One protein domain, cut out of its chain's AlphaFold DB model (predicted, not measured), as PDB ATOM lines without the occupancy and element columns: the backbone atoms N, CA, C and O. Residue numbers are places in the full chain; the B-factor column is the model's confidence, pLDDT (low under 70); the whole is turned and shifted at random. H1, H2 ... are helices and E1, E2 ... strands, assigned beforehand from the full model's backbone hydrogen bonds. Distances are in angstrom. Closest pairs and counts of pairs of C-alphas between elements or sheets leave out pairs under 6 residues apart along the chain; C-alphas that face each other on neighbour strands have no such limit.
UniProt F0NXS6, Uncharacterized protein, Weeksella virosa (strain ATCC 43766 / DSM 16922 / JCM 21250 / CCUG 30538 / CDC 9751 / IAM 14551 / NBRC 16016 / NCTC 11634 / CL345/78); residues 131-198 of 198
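Overview. This is residues 131 to 198 of the 198 residues of an uncharacterized protein of Weeksella virosa (strain ATCC 43766 / DSM 16922 / JCM 21250 / CCUG 30538 / CDC 9751 / IAM 14551 / NBRC 16016 / NCTC 11634 / CL345/78) (UniProt F0NXS6). A long, curled and strongly twisted antiparallel sheet of four strands has two helices, H1 and H2, side by side across one end, while the long strand E2 runs from that end to the opposite one, where it turns back into the short strand E3. E4 lies in the middle, between E1 and the long strand E2. The 68 printed residues hold two named helices and four named strands, along the chain H1, E1, E2, E3, E4, H2; the sheet's order is E1, E4, E2, E3, and the class is mixed, helices and strands. The whole is only just loose, close to compact, with a radius of gyration of the C-alphas of 13.6 A, and elongated, spanning 38 by 23 by 17 A.

Along the chain. H1, residues 131 to 141, begins at C-alpha 131 at (162.628, 164.734, 122.536) and is 15.2 A long from first to last C-alpha. E1, residues 142 to 148, measures 15.8 A. E2, residues 155 to 164, measures 24.7 A and bends by 67 degrees at residue 158; its C-alpha 164 is at (149.211, 150.816, 148.779). E3, residues 167 to 170, measures 10.4 A. E4, residues 179 to 186, measures 20.8 A and bends by 61 degrees at residue 183. H2, residues 189 to 197, measures 12.3 A and ends at C-alpha 197 at (174.134, 163.286, 126.666).

Arrangement. H1 and H2 only just touch, with 3 pairs of C-alphas within 8 A, the closest those of Arg 134 and Tyr 195 at 6.8 A; they run opposite ways at a shallow tilt of 8 degrees. Helices and sheet make two layers, the helices in one and the strands in the other. In both helices every O i to N i+4 pair is within hydrogen-bond range. H1 is on the sheet; its closest C-alpha pair with E4 is Tyr 141 and Phe 186, 6.3 A. Edge strand E1 is antiparallel to E4, with N 145 and O 183 at 2.9 A. E4 is antiparallel to E2, with N 182 and O 159 at 2.9 A. E2 and edge strand E3 form a hairpin, with N 162 and O 169 at 2.8 A. E1 and E3 are apart. H2 is on the sheet at a height over the sheet of 8.6 A, over E4 and only just over E2, on which 3 of its C-alphas fall; on the local plane it runs slantwise to the strands, at 45 degrees to E4.

Size, cuts and confidence. The C-alphas farthest apart, those of Lys 165 and Lys 190, are 39.8 A apart. The printed part has no cut, and no link is long. Mean pLDDT of the printed part is 94.0, and no printed residue is under 70.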
ATOM      1  N   THR A 131     163.619 165.707 122.055       92.50
ATOM      2  CA  THR A 131     162.628 164.734 122.536       92.50
ATOM      3  C   THR A 131     162.417 163.609 121.525       92.50
ATOM      4  O   THR A 131     162.494 162.436 121.887       92.50
ATOM      5  N   ARG A 132     162.240 163.939 120.239       94.56
ATOM      6  CA  ARG A 132     162.116 162.943 119.160       94.56
ATOM      7  C   ARG A 132     163.360 162.066 119.035       94.56
ATOM      8  O   ARG A 132     163.242 160.858 118.845       94.56
ATOM      9  N   GLU A 133     164.548 162.650 119.141       95.00
ATOM     10  CA  GLU A 133     165.809 161.909 119.103       95.00
ATOM     11  C   GLU A 133     165.928 160.937 120.278       95.00
ATOM     12  O   GLU A 133     166.249 159.764 120.069       95.00
ATOM     13  N   ARG A 134     165.589 161.386 121.493       93.31
ATOM     14  CA  ARG A 134     165.527 160.542 122.694       93.31
ATOM     15  C   ARG A 134     164.525 159.402 122.527       93.31
ATOM     16  O   ARG A 134     164.870 158.253 122.795       93.31
ATOM     17  N   GLU A 135     163.316 159.677 122.042       93.88
ATOM     18  CA  GLU A 135     162.295 158.651 121.785       93.88
ATOM     19  C   GLU A 135     162.759 157.614 120.755       93.88
ATOM     20  O   GLU A 135     162.608 156.408 120.963       93.88
ATOM     21  N   ASN A 136     163.357 158.061 119.650       96.19
ATOM     22  CA  ASN A 136     163.891 157.173 118.618       96.19
ATOM     23  C   ASN A 136     165.059 156.332 119.144       96.19
ATOM     24  O   ASN A 136     165.169 155.144 118.824       96.19
ATOM     25  N   PHE A 137     165.908 156.920 119.987       95.75
ATOM     26  CA  PHE A 137     166.993 156.204 120.642       95.75
ATOM     27  C   PHE A 137     166.464 155.120 121.588       95.75
ATOM     28  O   PHE A 137     166.926 153.978 121.521       95.75
ATOM     29  N   ILE A 138     165.454 155.440 122.405       95.19
ATOM     30  CA  ILE A 138     164.774 154.476 123.284       95.19
ATOM     31  C   ILE A 138     164.168 153.338 122.462       95.19
ATOM     32  O   ILE A 138     164.397 152.179 122.789       95.19
ATOM     33  N   LYS A 139     163.454 153.631 121.368       94.50
ATOM     34  CA  LYS A 139     162.851 152.594 120.512       94.50
ATOM     35  C   LYS A 139     163.884 151.622 119.938       94.50
ATOM     36  O   LYS A 139     163.586 150.444 119.775       94.50
ATOM     37  N   LYS A 140     165.085 152.108 119.612       95.56
ATOM     38  CA  LYS A 140     166.133 151.300 118.973       95.56
ATOM     39  C   LYS A 140     167.012 150.536 119.964       95.56
ATOM     40  O   LYS A 140     167.433 149.420 119.669       95.56
ATOM     41  N   TYR A 141     167.341 151.144 121.101       94.81
ATOM     42  CA  TYR A 141     168.361 150.630 122.025       94.81
ATOM     43  C   TYR A 141     167.854 150.388 123.447       94.81
ATOM     44  O   TYR A 141     168.558 149.751 124.236       94.81
ATOM     45  N   GLY A 142     166.681 150.919 123.780       94.94
ATOM     46  CA  GLY A 142     166.063 150.815 125.090       94.94
ATOM     47  C   GLY A 142     165.118 149.623 125.201       94.94
ATOM     48  O   GLY A 142     164.603 149.088 124.223       94.94
ATOM     49  N   THR A 143     164.879 149.199 126.432       97.00
ATOM     50  CA  THR A 143     163.844 148.235 126.800       97.00
ATOM     51  C   THR A 143     163.079 148.823 127.973       97.00
ATOM     52  O   THR A 143     163.652 149.059 129.036       97.00
ATOM     53  N   CYS A 144     161.798 149.123 127.769       96.50
ATOM     54  CA  CYS A 144     160.962 149.685 128.821       96.50
ATOM     55  C   CYS A 144     160.694 148.629 129.896       96.50
ATOM     56  O   CYS A 144     160.332 147.498 129.577       96.50
ATOM     57  N   PHE A 145     160.821 149.018 131.159       96.38
ATOM     58  CA  PHE A 145     160.419 148.208 132.302       96.38
ATOM     59  C   PHE A 145     159.409 148.976 133.147       96.38
ATOM     60  O   PHE A 145     159.380 150.208 133.154       96.38
ATOM     61  N   ARG A 146     158.548 148.237 133.843       96.25
ATOM     62  CA  ARG A 146     157.516 148.802 134.706       96.25
ATOM     63  C   ARG A 146     157.534 148.086 136.039       96.25
ATOM     64  O   ARG A 146     157.504 146.859 136.060       96.25
ATOM     65  N   ARG A 147     157.520 148.875 137.109       95.00
ATOM     66  CA  ARG A 147     157.313 148.433 138.488       95.00
ATOM     67  C   ARG A 147     158.229 147.281 138.901       95.00
ATOM     68  O   ARG A 147     157.766 146.249 139.379       95.00
ATOM     69  N   LEU A 148     159.531 147.462 138.706       96.69
ATOM     70  CA  LEU A 148     160.541 146.547 139.235       96.69
ATOM     71  C   LEU A 148     161.009 147.037 140.604       96.69
ATOM     72  O   LEU A 148     161.310 148.215 140.745       96.69
ATOM     73  N   GLN A 149     161.104 146.147 141.594       94.44
ATOM     74  CA  GLN A 149     161.680 146.502 142.903       94.44
ATOM     75  C   GLN A 149     163.172 146.839 142.799       94.44
ATOM     76  O   GLN A 149     163.673 147.671 143.544       94.44
ATOM     77  N   GLU A 150     163.871 146.237 141.837       95.69
ATOM     78  CA  GLU A 150     165.268 146.531 141.541       95.69
ATOM     79  C   GLU A 150     165.389 147.060 140.111       95.69
ATOM     80  O   GLU A 150     165.023 146.389 139.140       95.69
ATOM     81  N   ALA A 151     165.886 148.289 139.971       93.50
ATOM     82  CA  ALA A 151     166.113 148.882 138.663       93.50
ATOM     83  C   ALA A 151     167.289 148.181 137.946       93.50
ATOM     84  O   ALA A 151     168.319 147.910 138.568       93.50
ATOM     85  N   PRO A 152     167.198 147.923 136.627       95.31
ATOM     86  CA  PRO A 152     168.312 147.362 135.870       95.31
ATOM     87  C   PRO A 152     169.568 148.239 135.956       95.31
ATOM     88  O   PRO A 152     169.484 149.464 135.942       95.31
ATOM     89  N   LYS A 153     170.755 147.616 135.957       95.94
ATOM     90  CA  LYS A 153     172.049 148.302 136.169       95.94
ATOM     91  C   LYS A 153     172.281 149.525 135.268       95.94
ATOM     92  O   LYS A 153     172.902 150.491 135.695       95.94
ATOM     93  N   TYR A 154     171.828 149.469 134.016       96.50
ATOM     94  CA  TYR A 154     171.972 150.558 133.046       96.50
ATOM     95  C   TYR A 154     170.605 151.137 132.675       96.50
ATOM     96  O   TYR A 154     170.211 151.123 131.508       96.50
ATOM     97  N   ALA A 155     169.857 151.585 133.678       96.38
ATOM     98  CA  ALA A 155     168.528 152.149 133.505       96.38
ATOM     99  C   ALA A 155     168.477 153.653 133.773       96.38
ATOM    100  O   ALA A 155     169.232 154.189 134.581       96.38
ATOM    101  N   VAL A 156     167.517 154.305 133.122       96.25
ATOM    102  CA  VAL A 156     166.982 155.602 133.534       96.25
ATOM    103  C   VAL A 156     165.618 155.351 134.156       96.25
ATOM    104  O   VAL A 156     164.707 154.857 133.485       96.25
ATOM    105  N   VAL A 157     165.495 155.665 135.444       95.69
ATOM    106  CA  VAL A 157     164.221 155.634 136.167       95.69
ATOM    107  C   VAL A 157     163.445 156.895 135.804       95.69
ATOM    108  O   VAL A 157     163.966 157.999 135.929       95.69
ATOM    109  N   LEU A 158     162.219 156.718 135.317       94.19
ATOM    110  CA  LEU A 158     161.330 157.818 134.936       94.19
ATOM    111  C   LEU A 158     160.285 158.091 136.012       94.19
ATOM    112  O   LEU A 158     159.901 159.236 136.210       94.19
ATOM    113  N   VAL A 159     159.819 157.036 136.684       95.00
ATOM    114  CA  VAL A 159     158.826 157.122 137.754       95.00
ATOM    115  C   VAL A 159     159.205 156.129 138.843       95.00
ATOM    116  O   VAL A 159     159.542 154.977 138.553       95.00
ATOM    117  N   THR A 160     159.107 156.579 140.088       95.56
ATOM    118  CA  THR A 160     159.170 155.726 141.273       95.56
ATOM    119  C   THR A 160     157.762 155.648 141.849       95.56
ATOM    120  O   THR A 160     157.153 156.671 142.150       95.56
ATOM    121  N   GLU A 161     157.213 154.446 141.957       95.56
ATOM    122  CA  GLU A 161     155.849 154.182 142.413       95.56
ATOM    123  C   GLU A 161     155.875 153.333 143.695       95.56
ATOM    124  O   GLU A 161     156.785 152.540 143.917       95.56
ATOM    125  N   MET A 162     154.839 153.448 144.520       95.88
ATOM    126  CA  MET A 162     154.551 152.551 145.642       95.88
ATOM    127  C   MET A 162     153.182 151.901 145.428       95.88
ATOM    128  O   MET A 162     152.314 152.472 144.764       95.88
ATOM    129  N   HIS A 163     152.968 150.714 146.002       95.75
ATOM    130  CA  HIS A 163     151.673 150.032 145.964       95.75
ATOM    131  C   HIS A 163     151.041 149.993 147.354       95.75
ATOM    132  O   HIS A 163     151.499 149.276 148.244       95.75
ATOM    133  N   GLY A 164     149.984 150.782 147.542       92.25
ATOM    134  CA  GLY A 164     149.211 150.816 148.779       92.25
ATOM    135  C   GLY A 164     147.866 150.106 148.652       92.25
ATOM    136  O   GLY A 164     147.538 149.498 147.636       92.25
ATOM    137  N   LYS A 165     147.031 150.260 149.685       93.88
ATOM    138  CA  LYS A 165     145.678 149.680 149.740       93.88
ATOM    139  C   LYS A 165     144.790 150.070 148.548       93.88
ATOM    140  O   LYS A 165     143.943 149.282 148.144       93.88
ATOM    141  N   TYR A 166     144.969 151.277 148.008       93.44
ATOM    142  CA  TYR A 166     144.156 151.831 146.916       93.44
ATOM    143  C   TYR A 166     144.846 151.770 145.546       93.44
ATOM    144  O   TYR A 166     144.386 152.401 144.598       93.44
ATOM    145  N   GLY A 167     145.937 151.009 145.431       94.50
ATOM    146  CA  GLY A 167     146.675 150.827 144.187       94.50
ATOM    147  C   GLY A 167     148.000 151.582 144.147       94.50
ATOM    148  O   GLY A 167     148.624 151.848 145.177       94.50
ATOM    149  N   TRP A 168     148.445 151.860 142.922       94.12
ATOM    150  CA  TRP A 168     149.747 152.450 142.624       94.12
ATOM    151  C   TRP A 168     149.696 153.971 142.679       94.12
ATOM    152  O   TRP A 168     148.776 154.581 142.135       94.12
ATOM    153  N   PHE A 169     150.698 154.578 143.299       93.25
ATOM    154  CA  PHE A 169     150.859 156.025 143.344       93.25
ATOM    155  C   PHE A 169     152.342 156.394 143.308       93.25
ATOM    156  O   PHE A 169     153.197 155.592 143.675       93.25
ATOM    157  N   GLU A 170     152.646 157.603 142.846       92.88
ATOM    158  CA  GLU A 170     154.018 158.099 142.769       92.88
ATOM    159  C   GLU A 170     154.607 158.298 144.173       92.88
ATOM    160  O   GLU A 170     153.950 158.827 145.074       92.88
ATOM    161  N   ALA A 171     155.857 157.874 144.354       89.69
ATOM    162  CA  ALA A 171     156.606 157.905 145.606       89.69
ATOM    163  C   ALA A 171     157.075 159.329 145.974       89.69
ATOM    164  O   ALA A 171     158.248 159.580 146.223       89.69
ATOM    165  N   ASN A 172     156.146 160.285 146.019       85.31
ATOM    166  CA  ASN A 172     156.424 161.683 146.367       85.31
ATOM    167  C   ASN A 172     156.481 161.922 147.889       85.31
ATOM    168  O   ASN A 172     156.828 163.012 148.341       85.31
ATOM    169  N   TYR A 173     156.129 160.915 148.691       76.38
ATOM    170  CA  TYR A 173     156.036 160.996 150.146       76.38
ATOM    171  C   TYR A 173     156.753 159.815 150.802       76.38
ATOM    172  O   TYR A 173     156.797 158.717 150.252       76.38
ATOM    173  N   ARG A 174     157.265 160.029 152.019       75.81
ATOM    174  CA  ARG A 174     157.938 158.998 152.824       75.81
ATOM    175  C   ARG A 174     156.921 158.041 153.451       75.81
ATOM    176  O   ARG A 174     156.651 158.115 154.647       75.81
ATOM    177  N   TYR A 175     156.334 157.166 152.644       83.12
ATOM    178  CA  TYR A 175     155.604 156.011 153.155       83.12
ATOM    179  C   TYR A 175     156.574 154.858 153.408       83.12
ATOM    180  O   TYR A 175     157.527 154.663 152.661       83.12
ATOM    181  N   ASN A 176     156.310 154.067 154.448       90.25
ATOM    182  CA  ASN A 176     157.050 152.833 154.709       90.25
ATOM    183  C   ASN A 176     156.502 151.686 153.841       90.25
ATOM    184  O   ASN A 176     155.960 150.706 154.352       90.25
ATOM    185  N   LEU A 177     156.545 151.864 152.521       93.62
ATOM    186  CA  LEU A 177     156.116 150.885 151.526       93.62
ATOM    187  C   LEU A 177     157.273 150.611 150.557       93.62
ATOM    188  O   LEU A 177     158.073 151.515 150.318       93.62
ATOM    189  N   PRO A 178     157.365 149.400 149.978       94.94
ATOM    190  CA  PRO A 178     158.362 149.114 148.956       94.94
ATOM    191  C   PRO A 178     158.207 150.043 147.751       94.94
ATOM    192  O   PRO A 178     157.094 150.266 147.262       94.94
ATOM    193  N   GLU A 179     159.335 150.547 147.265       95.44
ATOM    194  CA  GLU A 179     159.406 151.316 146.031       95.44
ATOM    195  C   GLU A 179     159.550 150.388 144.828       95.44
ATOM    196  O   GLU A 179     160.178 149.329 144.881       95.44
ATOM    197  N   TYR A 180     158.951 150.811 143.726       96.56
ATOM    198  CA  TYR A 180     159.006 150.136 142.449       96.56
ATOM    199  C   TYR A 180     159.367 151.151 141.375       96.56
ATOM    200  O   TYR A 180     158.791 152.234 141.289       96.56
ATOM    201  N   TYR A 181     160.297 150.780 140.511       96.69
ATOM    202  CA  TYR A 181     160.853 151.652 139.495       96.69
ATOM    203  C   TYR A 181     160.271 151.314 138.123       96.69
ATOM    204  O   TYR A 181     160.199 150.149 137.719       96.69
ATOM    205  N   SER A 182     159.891 152.351 137.385       96.62
ATOM    206  CA  SER A 182     159.436 152.282 135.997       96.62
ATOM    207  C   SER A 182     160.337 153.175 135.140       96.62
ATOM    208  O   SER A 182     160.662 154.302 135.524       96.62
ATOM    209  N   GLY A 183     160.775 152.690 133.979       96.88
ATOM    210  CA  GLY A 183     161.760 153.417 133.182       96.88
ATOM    211  C   GLY A 183     162.228 152.694 131.926       96.88
ATOM    212  O   GLY A 183     161.537 151.832 131.380       96.88
ATOM    213  N   VAL A 184     163.420 153.064 131.460       97.00
ATOM    214  CA  VAL A 184     164.055 152.486 130.269       97.00
ATOM    215  C   VAL A 184     165.411 151.910 130.642       97.00
ATOM    216  O   VAL A 184     166.253 152.607 131.200       97.00
ATOM    217  N   ALA A 185     165.633 150.640 130.317       97.12
ATOM    218  CA  ALA A 185     166.909 149.961 130.480       97.12
ATOM    219  C   ALA A 185     167.667 149.890 129.154       97.12
ATOM    220  O   ALA A 185     167.075 149.697 128.092       97.12
ATOM    221  N   PHE A 186     168.988 149.994 129.220       97.19
ATOM    222  CA  PHE A 186     169.882 149.873 128.078       97.19
ATOM    223  C   PHE A 186     170.804 148.664 128.238       97.19
ATOM    224  O   PHE A 186     171.155 148.258 129.343       97.19
ATOM    225  N   LYS A 187     171.254 148.093 127.118       94.00
ATOM    226  CA  LYS A 187     172.135 146.910 127.133       94.00
ATOM    227  C   LYS A 187     173.554 147.199 127.635       94.00
ATOM    228  O   LYS A 187     174.257 146.281 128.039       94.00
ATOM    229  N   SER A 188     174.004 148.452 127.566       96.25
ATOM    230  CA  SER A 188     175.382 148.827 127.888       96.25
ATOM    231  C   SER A 188     175.464 150.201 128.543       96.25
ATOM    232  O   SER A 188     174.642 151.078 128.265       96.25
ATOM    233  N   LYS A 189     176.519 150.417 129.339       96.38
ATOM    234  CA  LYS A 189     176.853 151.725 129.917       96.38
ATOM    235  C   LYS A 189     177.001 152.808 128.840       96.38
ATOM    236  O   LYS A 189     176.474 153.898 129.000       96.38
ATOM    237  N   LYS A 190     177.623 152.473 127.701       96.06
ATOM    238  CA  LYS A 190     177.811 153.394 126.567       96.06
ATOM    239  C   LYS A 190     176.480 153.888 125.988       96.06
ATOM    240  O   LYS A 190     176.362 155.051 125.620       96.06
ATOM    241  N   SER A 191     175.473 153.015 125.896       94.94
ATOM    242  CA  SER A 191     174.130 153.396 125.436       94.94
ATOM    243  C   SER A 191     173.428 154.327 126.426       94.94
ATOM    244  O   SER A 191     172.778 155.273 125.992       94.94
ATOM    245  N   LEU A 192     173.592 154.080 127.730       95.62
ATOM    246  CA  LEU A 192     173.061 154.939 128.789       95.62
ATOM    247  C   LEU A 192     173.726 156.322 128.775       95.62
ATOM    248  O   LEU A 192     173.029 157.329 128.737       95.62
ATOM    249  N   GLU A 193     175.059 156.377 128.749       95.19
ATOM    250  CA  GLU A 193     175.817 157.636 128.686       95.19
ATOM    251  C   GLU A 193     175.439 158.444 127.442       95.19
ATOM    252  O   GLU A 193     175.201 159.647 127.534       95.19
ATOM    253  N   LYS A 194     175.288 157.771 126.291       94.50
ATOM    254  CA  LYS A 194     174.811 158.422 125.073       94.50
ATOM    255  C   LYS A 194     173.414 159.014 125.262       94.50
ATOM    256  O   LYS A 194     173.233 160.178 124.939       94.50
ATOM    257  N   TYR A 195     172.460 158.259 125.808       94.19
ATOM    258  CA  TYR A 195     171.105 158.757 126.063       94.19
ATOM    259  C   TYR A 195     171.085 159.971 127.005       94.19
ATOM    260  O   TYR A 195     170.359 160.924 126.744       94.19
ATOM    261  N   LEU A 196     171.902 159.965 128.063       92.62
ATOM    262  CA  LEU A 196     171.997 161.082 129.013       92.62
ATOM    263  C   LEU A 196     172.655 162.335 128.411       92.62
ATOM    264  O   LEU A 196     172.419 163.435 128.901       92.62
ATOM    265  N   SER A 197     173.474 162.174 127.368       92.00
ATOM    266  CA  SER A 197     174.134 163.286 126.666       92.00
ATOM    267  C   SER A 197     173.300 163.928 125.546       92.00
ATOM    268  O   SER A 197     173.709 164.962 125.021       92.00
ATOM    269  N   MET A 198     172.172 163.313 125.162       89.25
ATOM    270  CA  MET A 198     171.227 163.822 124.151       89.25
ATOM    271  C   MET A 198     170.259 164.817 124.782       89.25
ATOM    272  O   MET A 198     170.036 165.915 124.233       89.25
TER     273      MET A 198